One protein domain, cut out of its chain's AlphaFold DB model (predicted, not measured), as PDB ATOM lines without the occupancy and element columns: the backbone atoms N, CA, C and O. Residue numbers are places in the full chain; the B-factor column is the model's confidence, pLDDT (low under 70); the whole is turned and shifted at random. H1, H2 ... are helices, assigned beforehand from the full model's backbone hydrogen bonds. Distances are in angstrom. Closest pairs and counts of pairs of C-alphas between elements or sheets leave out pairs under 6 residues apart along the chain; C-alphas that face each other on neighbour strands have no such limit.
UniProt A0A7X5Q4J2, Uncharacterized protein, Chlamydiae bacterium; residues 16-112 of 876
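What this domain is: This is residues 16 to 112 of the 876 residues of an uncharacterized protein of Chlamydiae bacterium (UniProt A0A7X5Q4J2). Two helices, H3 and H4, lie side by side in opposite directions through the body, with the short H1 beside them on one side and H5 set crosswise on the other. H6 lies beside H5 and caps the end where H3 ends and H4 begins, while the tiny H2 sits at the far end, past H1. The helices are rather loosely fitted, several pairs being near each other without clearly touching. The printed part has 97 residues with six named helices, H1 to H6 in order, and no named strand; the class is all helix. The whole is compact, with a radius of gyration of the C-alphas of 13.0 A and spans of 37 by 29 by 20 A.

How they stand to each other: Start at H1, residues 22 to 28, and look across to H4, residues 64 to 76. They only just touch, with 3 pairs of C-alphas within 8 A, and H4 does so with residues 70 to 74 alone; the closest C-alphas, of Leu 22 and Tyr 70, are 7.0 A apart. H2, residues 32 to 35, touches no helix. Next comes H3, residues 39 to 56, which is close to but not clearly touching H4: the closest C-alphas, of Leu 50 and Val 67, are 7.6 A apart, at a shallow tilt of 28 degrees, opposite ways. At H5, residues 85 to 94, look back to H3: the two are close but not clearly touching, about perpendicular at 86 degrees, with the closest C-alphas, of Asn 47 and Phe 88, 6.1 A apart. Finally, H6, residues 100 to 111, touches H3 about perpendicular at 75 degrees, with the closest C-alphas, of Val 54 and Val 106, 6.6 A apart; residues 51 to 55 of H3 and 106 to 110 of H6 alone take part. H4 and H6 touch only at their ends, and only just, with 3 pairs within 8 A; the closest C-alphas, of Leu 64 and Ile 110, are 4.9 A apart. H5 and H6 are close but not clearly touching, at a shallow tilt of 12 degrees, opposite ways. In H1, H3, H4, H5 and H6 every O i to N i+4 pair is within hydrogen-bond range; H2 is too short for such a pair.

Where its parts are: Find C-alpha 22 at (252.496, 233.825, 280.551), where H1 begins its 10.1 A; H2 follows with 5.0 A. From C-alpha 39 at (236.819, 247.881, 280.266), H3 runs 25.7 A. H4 measures 18.3 A, H5 14.2 A and H6 16.3 A, ending at C-alpha 111, (255.909, 238.071, 299.038).

The domain as a whole: The two C-alphas farthest apart, of Arg 36 and Glu 60, are 37.8 A apart. The printed part has no cut, and no link is long. The mean pLDDT of the printed part is 94.1, and no printed residue is under 70.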
ATOM      1  N   VAL A  16     265.097 233.251 289.846       91.50
ATOM      2  CA  VAL A  16     263.802 233.895 290.063       91.50
ATOM      3  C   VAL A  16     262.713 233.070 289.371       91.50
ATOM      4  O   VAL A  16     262.922 232.552 288.274       91.50
ATOM      5  N   TYR A  17     261.569 232.901 290.031       95.00
ATOM      6  CA  TYR A  17     260.431 232.191 289.452       95.00
ATOM      7  C   TYR A  17     259.756 233.041 288.370       95.00
ATOM      8  O   TYR A  17     259.594 234.249 288.541       95.00
ATOM      9  N   HIS A  18     259.303 232.394 287.298       94.88
ATOM     10  CA  HIS A  18     258.547 233.002 286.203       94.88
ATOM     11  C   HIS A  18     257.314 232.147 285.889       94.88
ATOM     12  O   HIS A  18     257.350 230.923 286.024       94.88
ATOM     13  N   PHE A  19     256.217 232.771 285.456       96.00
ATOM     14  CA  PHE A  19     255.015 232.032 285.061       96.00
ATOM     15  C   PHE A  19     255.218 231.350 283.699       96.00
ATOM     16  O   PHE A  19     255.307 232.027 282.676       96.00
ATOM     17  N   GLU A  20     255.229 230.014 283.666       90.50
ATOM     18  CA  GLU A  20     255.530 229.230 282.452       90.50
ATOM     19  C   GLU A  20     254.598 229.548 281.265       90.50
ATOM     20  O   GLU A  20     255.053 229.678 280.130       90.50
ATOM     21  N   ASN A  21     253.302 229.765 281.524       89.88
ATOM     22  CA  ASN A  21     252.277 229.966 280.487       89.88
ATOM     23  C   ASN A  21     251.933 231.444 280.221       89.88
ATOM     24  O   ASN A  21     250.896 231.747 279.621       89.88
ATOM     25  N   LEU A  22     252.781 232.388 280.649       92.12
ATOM     26  CA  LEU A  22     252.496 233.825 280.551       92.12
ATOM     27  C   LEU A  22     252.189 234.274 279.113       92.12
ATOM     28  O   LEU A  22     251.219 234.991 278.864       92.12
ATOM     29  N   HIS A  23     252.987 233.816 278.148       90.31
ATOM     30  CA  HIS A  23     252.819 234.190 276.745       90.31
ATOM     31  C   HIS A  23     251.488 233.684 276.156       90.31
ATOM     32  O   HIS A  23     250.843 234.388 275.374       90.31
ATOM     33  N   GLU A  24     251.050 232.480 276.531       91.75
ATOM     34  CA  GLU A  24     249.787 231.904 276.056       91.75
ATOM     35  C   GLU A  24     248.578 232.659 276.610       91.75
ATOM     36  O   GLU A  24     247.663 233.003 275.856       91.75
ATOM     37  N   ILE A  25     248.618 233.002 277.899       92.62
ATOM     38  CA  ILE A  25     247.596 233.810 278.573       92.62
ATOM     39  C   ILE A  25     247.459 235.176 277.900       92.62
ATOM     40  O   ILE A  25     246.368 235.595 277.516       92.62
ATOM     41  N   VAL A  26     248.580 235.857 277.668       91.69
ATOM     42  CA  VAL A  26     248.579 237.183 277.042       91.69
ATOM     43  C   VAL A  26     248.086 237.114 275.594       91.69
ATOM     44  O   VAL A  26     247.361 237.998 275.131       91.69
ATOM     45  N   LYS A  27     248.403 236.033 274.872       91.31
ATOM     46  CA  LYS A  27     247.860 235.783 273.533       91.31
ATOM     47  C   LYS A  27     246.339 235.598 273.560       91.31
ATOM     48  O   LYS A  27     245.676 236.056 272.627       91.31
ATOM     49  N   ALA A  28     245.772 235.002 274.610       91.31
ATOM     50  CA  ALA A  28     244.324 234.864 274.757       91.31
ATOM     51  C   ALA A  28     243.616 236.231 274.836       91.31
ATOM     52  O   ALA A  28     242.569 236.410 274.212       91.31
ATOM     53  N   PHE A  29     244.233 237.241 275.464       93.06
ATOM     54  CA  PHE A  29     243.704 238.615 275.494       93.06
ATOM     55  C   PHE A  29     243.743 239.331 274.132       93.06
ATOM     56  O   PHE A  29     243.102 240.364 273.941       93.06
ATOM     57  N   LYS A  30     244.435 238.780 273.128       88.25
ATOM     58  CA  LYS A  30     244.417 239.311 271.753       88.25
ATOM     59  C   LYS A  30     243.238 238.783 270.921       88.25
ATOM     60  O   LYS A  30     243.015 239.284 269.814       88.25
ATOM     61  N   ASN A  31     242.473 237.814 271.434       91.06
ATOM     62  CA  ASN A  31     241.316 237.224 270.756       91.06
ATOM     63  C   ASN A  31     240.212 238.281 270.496       91.06
ATOM     64  O   ASN A  31     239.920 239.092 271.381       91.06
ATOM     65  N   PRO A  32     239.552 238.272 269.316       89.19
ATOM     66  CA  PRO A  32     238.383 239.109 269.036       89.19
ATOM     67  C   PRO A  32     237.297 239.106 270.120       89.19
ATOM     68  O   PRO A  32     236.675 240.141 270.340       89.19
ATOM     69  N   GLN A  33     237.075 237.981 270.805       90.06
ATOM     70  CA  GLN A  33     236.107 237.895 271.904       90.06
ATOM     71  C   GLN A  33     236.492 238.804 273.076       90.06
ATOM     72  O   GLN A  33     235.657 239.582 273.525       90.06
ATOM     73  N   TYR A  34     237.760 238.790 273.503       90.38
ATOM     74  CA  TYR A  34     238.252 239.679 274.560       90.38
ATOM     75  C   TYR A  34     238.166 241.150 274.149       90.38
ATOM     76  O   TYR A  34     237.772 242.009 274.933       90.38
ATOM     77  N   LYS A  35     238.494 241.468 272.890       87.12
ATOM     78  CA  LYS A  35     238.461 242.856 272.405       87.12
ATOM     79  C   LYS A  35     237.068 243.488 272.478       87.12
ATOM     80  O   LYS A  35     236.998 244.695 272.705       87.12
ATOM     81  N   ARG A  36     236.010 242.681 272.328       87.94
ATOM     82  CA  ARG A  36     234.600 243.101 272.437       87.94
ATOM     83  C   ARG A  36     234.139 243.361 273.869       87.94
ATOM     84  O   ARG A  36     233.106 243.994 274.039       87.94
ATOM     85  N   LEU A  37     234.873 242.877 274.870       87.44
ATOM     86  CA  LEU A  37     234.549 243.119 276.270       87.44
ATOM     87  C   LEU A  37     234.715 244.600 276.617       87.44
ATOM     88  O   LEU A  37     235.635 245.273 276.125       87.44
ATOM     89  N   ASN A  38     233.865 245.089 277.513       83.81
ATOM     90  CA  ASN A  38     234.023 246.429 278.064       83.81
ATOM     91  C   ASN A  38     235.231 246.487 279.022       83.81
ATOM     92  O   ASN A  38     235.821 245.472 279.404       83.81
ATOM     93  N   HIS A  39     235.631 247.693 279.425       83.56
ATOM     94  CA  HIS A  39     236.819 247.881 280.266       83.56
ATOM     95  C   HIS A  39     236.740 247.126 281.608       83.56
ATOM     96  O   HIS A  39     237.745 246.599 282.090       83.56
ATOM     97  N   LYS A  40     235.552 247.044 282.220       84.06
ATOM     98  CA  LYS A  40     235.350 246.350 283.500       84.06
ATOM     99  C   LYS A  40     235.554 244.842 283.348       84.06
ATOM    100  O   LYS A  40     236.253 244.241 284.156       84.06
ATOM    101  N   GLU A  41     234.974 244.245 282.315       89.25
ATOM    102  CA  GLU A  41     235.111 242.818 282.007       89.25
ATOM    103  C   GLU A  41     236.555 242.447 281.657       89.25
ATOM    104  O   GLU A  41     237.066 241.437 282.138       89.25
ATOM    105  N   LYS A  42     237.242 243.302 280.888       91.44
ATOM    106  CA  LYS A  42     238.679 243.171 280.608       91.44
ATOM    107  C   LYS A  42     239.496 243.163 281.900       91.44
ATOM    108  O   LYS A  42     240.297 242.258 282.124       91.44
ATOM    109  N   SER A  43     239.250 244.138 282.779       92.19
ATOM    110  CA  SER A  43     239.915 244.225 284.083       92.19
ATOM    111  C   SER A  43     239.660 242.994 284.953       92.19
ATOM    112  O   SER A  43     240.600 242.453 285.531       92.19
ATOM    113  N   GLU A  44     238.421 242.509 285.004       94.19
ATOM    114  CA  GLU A  44     238.062 241.300 285.746       94.19
ATOM    115  C   GLU A  44     238.831 240.071 285.240       94.19
ATOM    116  O   GLU A  44     239.403 239.335 286.042       94.19
ATOM    117  N   GLN A  45     238.901 239.862 283.922       95.69
ATOM    118  CA  GLN A  45     239.604 238.711 283.347       95.69
ATOM    119  C   GLN A  45     241.119 238.766 283.571       95.69
ATOM    120  O   GLN A  45     241.715 237.748 283.922       95.69
ATOM    121  N   VAL A  46     241.742 239.941 283.427       96.88
ATOM    122  CA  VAL A  46     243.184 240.106 283.680       96.88
ATOM    123  C   VAL A  46     243.524 239.840 285.145       96.88
ATOM    124  O   VAL A  46     244.503 239.147 285.420       96.88
ATOM    125  N   ASN A  47     242.721 240.347 286.087       97.94
ATOM    126  CA  ASN A  47     242.956 240.114 287.512       97.94
ATOM    127  C   ASN A  47     242.701 238.652 287.910       97.94
ATOM    128  O   ASN A  47     243.499 238.081 288.650       97.94
ATOM    129  N   ARG A  48     241.639 238.016 287.393       97.62
ATOM    130  CA  ARG A  48     241.384 236.583 287.623       97.62
ATOM    131  C   ARG A  48     242.514 235.716 287.097       97.62
ATOM    132  O   ARG A  48     242.986 234.852 287.820       97.62
ATOM    133  N   SER A  49     243.007 235.998 285.893       97.31
ATOM    134  CA  SER A  49     244.128 235.247 285.333       97.31
ATOM    135  C   SER A  49     245.394 235.368 286.183       97.31
ATOM    136  O   SER A  49     246.114 234.383 286.320       97.31
ATOM    137  N   LEU A  50     245.674 236.543 286.760       98.31
ATOM    138  CA  LEU A  50     246.798 236.703 287.687       98.31
ATOM    139  C   LEU A  50     246.565 235.936 288.995       98.31
ATOM    140  O   LEU A  50     247.477 235.284 289.494       98.31
ATOM    141  N   LEU A  51     245.344 235.973 289.537       98.50
ATOM    142  CA  LEU A  51     244.980 235.196 290.723       98.50
ATOM    143  C   LEU A  51     245.150 233.687 290.490       98.50
ATOM    144  O   LEU A  51     245.711 233.005 291.344       98.50
ATOM    145  N   ASP A  52     244.707 233.181 289.341       97.50
ATOM    146  CA  ASP A  52     244.815 231.767 288.975       97.50
ATOM    147  C   ASP A  52     246.282 231.342 288.821       97.50
ATOM    148  O   ASP A  52     246.669 230.279 289.306       97.50
ATOM    149  N   LEU A  53     247.124 232.201 288.232       97.75
ATOM    150  CA  LEU A  53     248.573 231.990 288.156       97.75
ATOM    151  C   LEU A  53     249.227 231.918 289.543       97.75
ATOM    152  O   LEU A  53     250.054 231.041 289.784       97.75
ATOM    153  N   VAL A  54     248.851 232.810 290.465       98.00
ATOM    154  CA  VAL A  54     249.380 232.804 291.840       98.00
ATOM    155  C   VAL A  54     248.905 231.570 292.612       98.00
ATOM    156  O   VAL A  54     249.700 230.933 293.302       98.00
ATOM    157  N   LYS A  55     247.627 231.193 292.485       96.69
ATOM    158  CA  LYS A  55     247.080 229.997 293.143       96.69
ATOM    159  C   LYS A  55     247.679 228.705 292.589       96.69
ATOM    160  O   LYS A  55     247.952 227.804 293.374       96.69
ATOM    161  N   GLY A  56     247.905 228.636 291.276       95.81
ATOM    162  CA  GLY A  56     248.482 227.478 290.590       95.81
ATOM    163  C   GLY A  56     249.994 227.310 290.761       95.81
ATOM    164  O   GLY A  56     250.521 226.248 290.437       95.81
ATOM    165  N   ALA A  57     250.698 228.326 291.264       96.50
ATOM    166  CA  ALA A  57     252.110 228.219 291.619       96.50
ATOM    167  C   ALA A  57     252.318 227.313 292.856       96.50
ATOM    168  O   ALA A  57     251.373 227.126 293.637       96.50
ATOM    169  N   PRO A  58     253.544 226.790 293.082       94.94
ATOM    170  CA  PRO A  58     253.871 226.000 294.273       94.94
ATOM    171  C   PRO A  58     253.429 226.669 295.588       94.94
ATOM    172  O   PRO A  58     253.221 227.879 295.639       94.94
ATOM    173  N   GLU A  59     253.230 225.886 296.651       91.12
ATOM    174  CA  GLU A  59     252.764 226.424 297.941       91.12
ATOM    175  C   GLU A  59     253.793 227.362 298.583       91.12
ATOM    176  O   GLU A  59     253.495 228.536 298.804       91.12
ATOM    177  N   GLU A  60     255.012 226.869 298.821       93.06
ATOM    178  CA  GLU A  60     256.122 227.652 299.366       93.06
ATOM    179  C   GLU A  60     256.910 228.317 298.224       93.06
ATOM    180  O   GLU A  60     257.801 227.699 297.639       93.06
ATOM    181  N   ILE A  61     256.550 229.550 297.852       96.38
ATOM    182  CA  ILE A  61     257.162 230.236 296.703       96.38
ATOM    183  C   ILE A  61     257.191 231.757 296.867       96.38
ATOM    184  O   ILE A  61     256.294 232.330 297.481       96.38
ATOM    185  N   PHE A  62     258.187 232.416 296.264       98.00
ATOM    186  CA  PHE A  62     258.266 233.872 296.101       98.00
ATOM    187  C   PHE A  62     257.930 234.319 294.668       98.00
ATOM    188  O   PHE A  62     258.706 234.082 293.741       98.00
ATOM    189  N   LEU A  63     256.789 234.999 294.476       98.31
ATOM    190  CA  LEU A  63     256.264 235.341 293.138       98.31
ATOM    191  C   LEU A  63     256.359 236.820 292.745       98.31
ATOM    192  O   LEU A  63     255.928 237.165 291.646       98.31
ATOM    193  N   LEU A  64     256.892 237.709 293.588       98.19
ATOM    194  CA  LEU A  64     256.851 239.156 293.334       98.19
ATOM    195  C   LEU A  64     257.393 239.536 291.946       98.19
ATOM    196  O   LEU A  64     256.747 240.291 291.225       98.19
ATOM    197  N   ALA A  65     258.530 238.969 291.539       97.50
ATOM    198  CA  ALA A  65     259.106 239.213 290.217       97.50
ATOM    199  C   ALA A  65     258.211 238.704 289.069       97.50
ATOM    200  O   ALA A  65     257.976 239.442 288.116       97.50
ATOM    201  N   ALA A  66     257.644 237.496 289.186       97.81
ATOM    202  CA  ALA A  66     256.717 236.939 288.195       97.81
ATOM    203  C   ALA A  66     255.441 237.788 288.054       97.81
ATOM    204  O   ALA A  66     254.924 237.987 286.954       97.81
ATOM    205  N   VAL A  67     254.937 238.329 289.167       98.25
ATOM    206  CA  VAL A  67     253.777 239.233 289.175       98.25
ATOM    207  C   VAL A  67     254.105 240.562 288.495       98.25
ATOM    208  O   VAL A  67     253.302 241.053 287.703       98.25
ATOM    209  N   ILE A  68     255.282 241.137 288.759       97.94
ATOM    210  CA  ILE A  68     255.731 242.363 288.080       97.94
ATOM    211  C   ILE A  68     255.891 242.116 286.581       97.94
ATOM    212  O   ILE A  68     255.440 242.938 285.786       97.94
ATOM    213  N   GLU A  69     256.474 240.983 286.187       97.25
ATOM    214  CA  GLU A  69     256.597 240.589 284.784       97.25
ATOM    215  C   GLU A  69     255.222 240.476 284.113       97.25
ATOM    216  O   GLU A  69     255.026 241.027 283.030       97.25
ATOM    217  N   TYR A  70     254.246 239.834 284.765       97.69
ATOM    218  CA  TYR A  70     252.874 239.758 284.263       97.69
ATOM    219  C   TYR A  70     252.292 241.155 284.014       97.69
ATOM    220  O   TYR A  70     251.805 241.441 282.919       97.69
ATOM    221  N   ILE A  71     252.374 242.044 285.008       97.69
ATOM    222  CA  ILE A  71     251.862 243.419 284.911       97.69
ATOM    223  C   ILE A  71     252.562 244.180 283.778       97.69
ATOM    224  O   ILE A  71     251.912 244.869 282.988       97.69
ATOM    225  N   ASP A  72     253.878 244.017 283.657       96.06
ATOM    226  CA  ASP A  72     254.673 244.652 282.618       96.06
ATOM    227  C   ASP A  72     254.292 244.186 281.213       96.06
ATOM    228  O   ASP A  72     254.134 245.012 280.312       96.06
ATOM    229  N   VAL A  73     254.067 242.886 281.020       95.50
ATOM    230  CA  VAL A  73     253.603 242.349 279.736       95.50
ATOM    231  C   VAL A  73     252.197 242.861 279.403       95.50
ATOM    232  O   VAL A  73     251.967 243.280 278.269       95.50
ATOM    233  N   ILE A  74     251.276 242.916 280.374       96.12
ATOM    234  CA  ILE A  74     249.929 243.492 280.190       96.12
ATOM    235  C   ILE A  74     250.002 244.953 279.725       96.12
ATOM    236  O   ILE A  74     249.280 245.340 278.799       96.12
ATOM    237  N   GLY A  75     250.886 245.749 280.333       92.88
ATOM    238  CA  GLY A  75     251.110 247.146 279.965       92.88
ATOM    239  C   GLY A  75     251.751 247.304 278.582       92.88
ATOM    240  O   GLY A  75     251.240 248.058 277.751       92.88
ATOM    241  N   ARG A  76     252.830 246.560 278.294       93.25
ATOM    242  CA  ARG A  76     253.531 246.593 276.995       93.25
ATOM    243  C   ARG A  76     252.630 246.184 275.835       93.25
ATOM    244  O   ARG A  76     252.660 246.813 274.780       93.25
ATOM    245  N   GLU A  77     251.797 245.170 276.046       93.00
ATOM    246  CA  GLU A  77     250.844 244.665 275.053       93.00
ATOM    247  C   GLU A  77     249.542 245.476 274.999       93.00
ATOM    248  O   GLU A  77     248.652 245.164 274.207       93.00
ATOM    249  N   LYS A  78     249.428 246.534 275.820       91.38
ATOM    250  CA  LYS A  78     248.259 247.423 275.915       91.38
ATOM    251  C   LYS A  78     246.951 246.659 276.139       91.38
ATOM    252  O   LYS A  78     245.902 247.043 275.628       91.38
ATOM    253  N   VAL A  79     247.014 245.567 276.900       92.12
ATOM    254  CA  VAL A  79     245.828 244.780 277.272       92.12
ATOM    255  C   VAL A  79     244.954 245.581 278.240       92.12
ATOM    256  O   VAL A  79     243.731 245.588 278.103       92.12
ATOM    257  N   LEU A  80     245.591 246.281 279.184       89.94
ATOM    258  CA  LEU A  80     244.987 247.296 280.044       89.94
ATOM    259  C   LEU A  80     245.960 248.462 280.205       89.94
ATOM    260  O   LEU A  80     247.146 248.269 280.469       89.94
ATOM    261  N   MET A  81     245.447 249.683 280.086       84.25
ATOM    262  CA  MET A  81     246.243 250.890 280.289       84.25
ATOM    263  C   MET A  81     246.418 251.168 281.787       84.25
ATOM    264  O   MET A  81     245.450 251.130 282.543       84.25
ATOM    265  N   ASN A  82     247.637 251.516 282.213       83.44
ATOM    266  CA  ASN A  82     247.967 251.867 283.605       83.44
ATOM    267  C   ASN A  82     247.640 250.761 284.637       83.44
ATOM    268  O   ASN A  82     247.277 251.061 285.777       83.44
ATOM    269  N   TYR A  83     247.741 249.487 284.247       93.06
ATOM    270  CA  TYR A  83     247.644 248.370 285.184       93.06
ATOM    271  C   TYR A  83     248.912 248.295 286.044       93.06
ATOM    272  O   TYR A  83     250.017 248.333 285.516       93.06
ATOM    273  N   ALA A  84     248.742 248.227 287.362       95.00
ATOM    274  CA  ALA A  84     249.812 248.248 288.355       95.00
ATOM    275  C   ALA A  84     249.477 247.270 289.488       95.00
ATOM    276  O   ALA A  84     248.328 246.836 289.615       95.00
ATOM    277  N   LEU A  85     250.436 246.976 290.371       96.88
ATOM    278  CA  LEU A  85     250.194 246.039 291.475       96.88
ATOM    279  C   LEU A  85     249.096 246.541 292.427       96.88
ATOM    280  O   LEU A  85     248.259 245.763 292.872       96.88
ATOM    281  N   SER A  86     249.029 247.856 292.653       95.25
ATOM    282  CA  SER A  86     247.935 248.490 293.412       95.25
ATOM    283  C   SER A  86     246.547 248.273 292.788       95.25
ATOM    284  O   SER A  86     245.560 248.192 293.516       95.25
ATOM    285  N   SER A  87     246.452 248.121 291.460       94.69
ATOM    286  CA  SER A  87     245.194 247.796 290.774       94.69
ATOM    287  C   SER A  87     244.751 246.363 291.077       94.69
ATOM    288  O   SER A  87     243.573 246.133 291.350       94.69
ATOM    289  N   PHE A  88     245.693 245.413 291.072       97.81
ATOM    290  CA  PHE A  88     245.426 244.028 291.465       97.81
ATOM    291  C   PHE A  88     245.079 243.925 292.951       97.81
ATOM    292  O   PHE A  88     244.117 243.258 293.312       97.81
ATOM    293  N   GLU A  89     245.799 244.641 293.813       97.88
ATOM    294  CA  GLU A  89     245.528 244.665 295.247       97.88
ATOM    295  C   GLU A  89     244.131 245.212 295.567       97.88
ATOM    296  O   GLU A  89     243.383 244.619 296.348       97.88
ATOM    297  N   LEU A  90     243.749 246.324 294.935       95.81
ATOM    298  CA  LEU A  90     242.409 246.878 295.080       95.81
ATOM    299  C   LEU A  90     241.350 245.862 294.645       95.81
ATOM    300  O   LEU A  90     240.318 245.720 295.303       95.81
ATOM    301  N   TRP A  91     241.622 245.129 293.563       96.69
ATOM    302  CA  TRP A  91     240.757 244.059 293.094       96.69
ATOM    303  C   TRP A  91     240.658 242.892 294.072       96.69
ATOM    304  O   TRP A  91     239.541 242.472 294.391       96.69
ATOM    305  N   LEU A  92     241.778 242.443 294.638       97.12
ATOM    306  CA  LEU A  92     241.790 241.442 295.702       97.12
ATOM    307  C   LEU A  92     240.916 241.880 296.880       97.12
ATOM    308  O   LEU A  92     240.120 241.083 297.372       97.12
ATOM    309  N   ASN A  93     241.008 243.146 297.292       95.69
ATOM    310  CA  ASN A  93     240.310 243.651 298.471       95.69
ATOM    311  C   ASN A  93     238.817 243.943 298.243       95.69
ATOM    312  O   ASN A  93     238.030 243.797 299.176       95.69
ATOM    313  N   GLN A  94     238.420 244.389 297.045       93.81
ATOM    314  CA  GLN A  94     237.068 244.917 296.797       93.81
ATOM    315  C   GLN A  94     236.209 244.065 295.852       93.81
ATOM    316  O   GLN A  94     234.985 244.174 295.906       93.81
ATOM    317  N   PHE A  95     236.811 243.246 294.982       94.06
ATOM    318  CA  PHE A  95     236.101 242.611 293.860       94.06
ATOM    319  C   PHE A  95     236.285 241.089 293.766       94.06
ATOM    320  O   PHE A  95     235.394 240.413 293.261       94.06
ATOM    321  N   SER A  96     237.391 240.539 294.275       95.38
ATOM    322  CA  SER A  96     237.742 239.118 294.105       95.38
ATOM    323  C   SER A  96     236.772 238.129 294.766       95.38
ATOM    324  O   SER A  96     236.681 236.978 294.342       95.38
ATOM    325  N   GLY A  97     236.066 238.559 295.818       94.00
ATOM    326  CA  GLY A  97     235.220 237.691 296.641       94.00
ATOM    327  C   GLY A  97     235.992 236.725 297.550       94.00
ATOM    328  O   GLY A  97     235.370 235.854 298.152       94.00
ATOM    329  N   LEU A  98     237.321 236.861 297.654       96.44
ATOM    330  CA  LEU A  98     238.151 236.037 298.534       96.44
ATOM    331  C   LEU A  98     237.846 236.292 300.015       96.44
ATOM    332  O   LEU A  98     237.549 237.419 300.423       96.44
ATOM    333  N   SER A  99     237.982 235.239 300.826       95.62
ATOM    334  CA  SER A  99     238.016 235.366 302.284       95.62
ATOM    335  C   SER A  99     239.272 236.134 302.727       95.62
ATOM    336  O   SER A  99     240.229 236.285 301.962       95.62
ATOM    337  N   GLU A 100     239.310 236.614 303.973       92.25
ATOM    338  CA  GLU A 100     240.522 237.264 304.494       92.25
ATOM    339  C   GLU A 100     241.722 236.311 304.525       92.25
ATOM    340  O   GLU A 100     242.839 236.742 304.242       92.25
ATOM    341  N   SER A 101     241.478 235.026 304.805       93.25
ATOM    342  CA  SER A 101     242.503 233.978 304.818       93.25
ATOM    343  C   SER A 101     243.044 233.710 303.415       93.25
ATOM    344  O   SER A 101     244.254 233.709 303.222       93.25
ATOM    345  N   ASP A 102     242.170 233.562 302.418       95.81
ATOM    346  CA  ASP A 102     242.587 233.293 301.035       95.81
ATOM    347  C   ASP A 102     243.322 234.503 300.433       95.81
ATOM    348  O   ASP A 102     244.240 234.362 299.628       95.81
ATOM    349  N   ASN A 103     242.917 235.722 300.801       96.62
ATOM    350  CA  ASN A 103     243.609 236.942 300.389       96.62
ATOM    351  C   ASN A 103     245.003 237.014 301.040       96.62
ATOM    352  O   ASN A 103     245.981 237.340 300.367       96.62
ATOM    353  N   TYR A 104     245.108 236.647 302.322       95.56
ATOM    354  CA  TYR A 104     246.388 236.541 303.023       95.56
ATOM    355  C   TYR A 104     247.317 235.505 302.376       95.56
ATOM    356  O   TYR A 104     248.477 235.809 302.127       95.56
ATOM    357  N   GLU A 105     246.792 234.338 302.001       95.62
ATOM    358  CA  GLU A 105     247.511 233.295 301.261       95.62
ATOM    359  C   GLU A 105     248.101 233.798 299.941       95.62
ATOM    360  O   GLU A 105     249.294 233.639 299.668       95.62
ATOM    361  N   VAL A 106     247.269 234.446 299.123       98.00
ATOM    362  CA  VAL A 106     247.695 235.011 297.837       98.00
ATOM    363  C   VAL A 106     248.821 236.020 298.052       98.00
ATOM    364  O   VAL A 106     249.834 235.970 297.356       98.00
ATOM    365  N   ARG A 107     248.686 236.907 299.044       98.12
ATOM    366  CA  ARG A 107     249.728 237.882 299.394       98.12
ATOM    367  C   ARG A 107     251.004 237.193 299.858       98.12
ATOM    368  O   ARG A 107     252.076 237.568 299.392       98.12
ATOM    369  N   ALA A 108     250.889 236.177 300.709       97.12
ATOM    370  CA  ALA A 108     252.009 235.422 301.249       97.12
ATOM    371  C   ALA A 108     252.842 234.739 300.152       97.12
ATOM    372  O   ALA A 108     254.067 234.843 300.188       97.12
ATOM    373  N   LYS A 109     252.207 234.141 299.131       97.81
ATOM    374  CA  LYS A 109     252.907 233.604 297.943       97.81
ATOM    375  C   LYS A 109     253.567 234.699 297.098       97.81
ATOM    376  O   LYS A 109     254.675 234.531 296.592       97.81
ATOM    377  N   ILE A 110     252.920 235.855 296.944       98.50
ATOM    378  CA  ILE A 110     253.524 236.991 296.224       98.50
ATOM    379  C   ILE A 110     254.799 237.447 296.930       98.50
ATOM    380  O   ILE A 110     255.827 237.618 296.280       98.50
ATOM    381  N   VAL A 111     254.762 237.591 298.256       98.06
ATOM    382  CA  VAL A 111     255.909 238.071 299.038       98.06
ATOM    383  C   VAL A 111     256.865 236.972 299.493       98.06
ATOM    384  O   VAL A 111     257.881 237.292 300.096       98.06
ATOM    385  N   GLY A 112     256.572 235.695 299.230       97.62
ATOM    386  CA  GLY A 112     257.411 234.565 299.638       97.62
ATOM    387  C   GLY A 112     257.507 234.361 301.148       97.62
ATOM    388  O   GLY A 112     258.533 233.890 301.638       97.62
TER     389      GLY A 112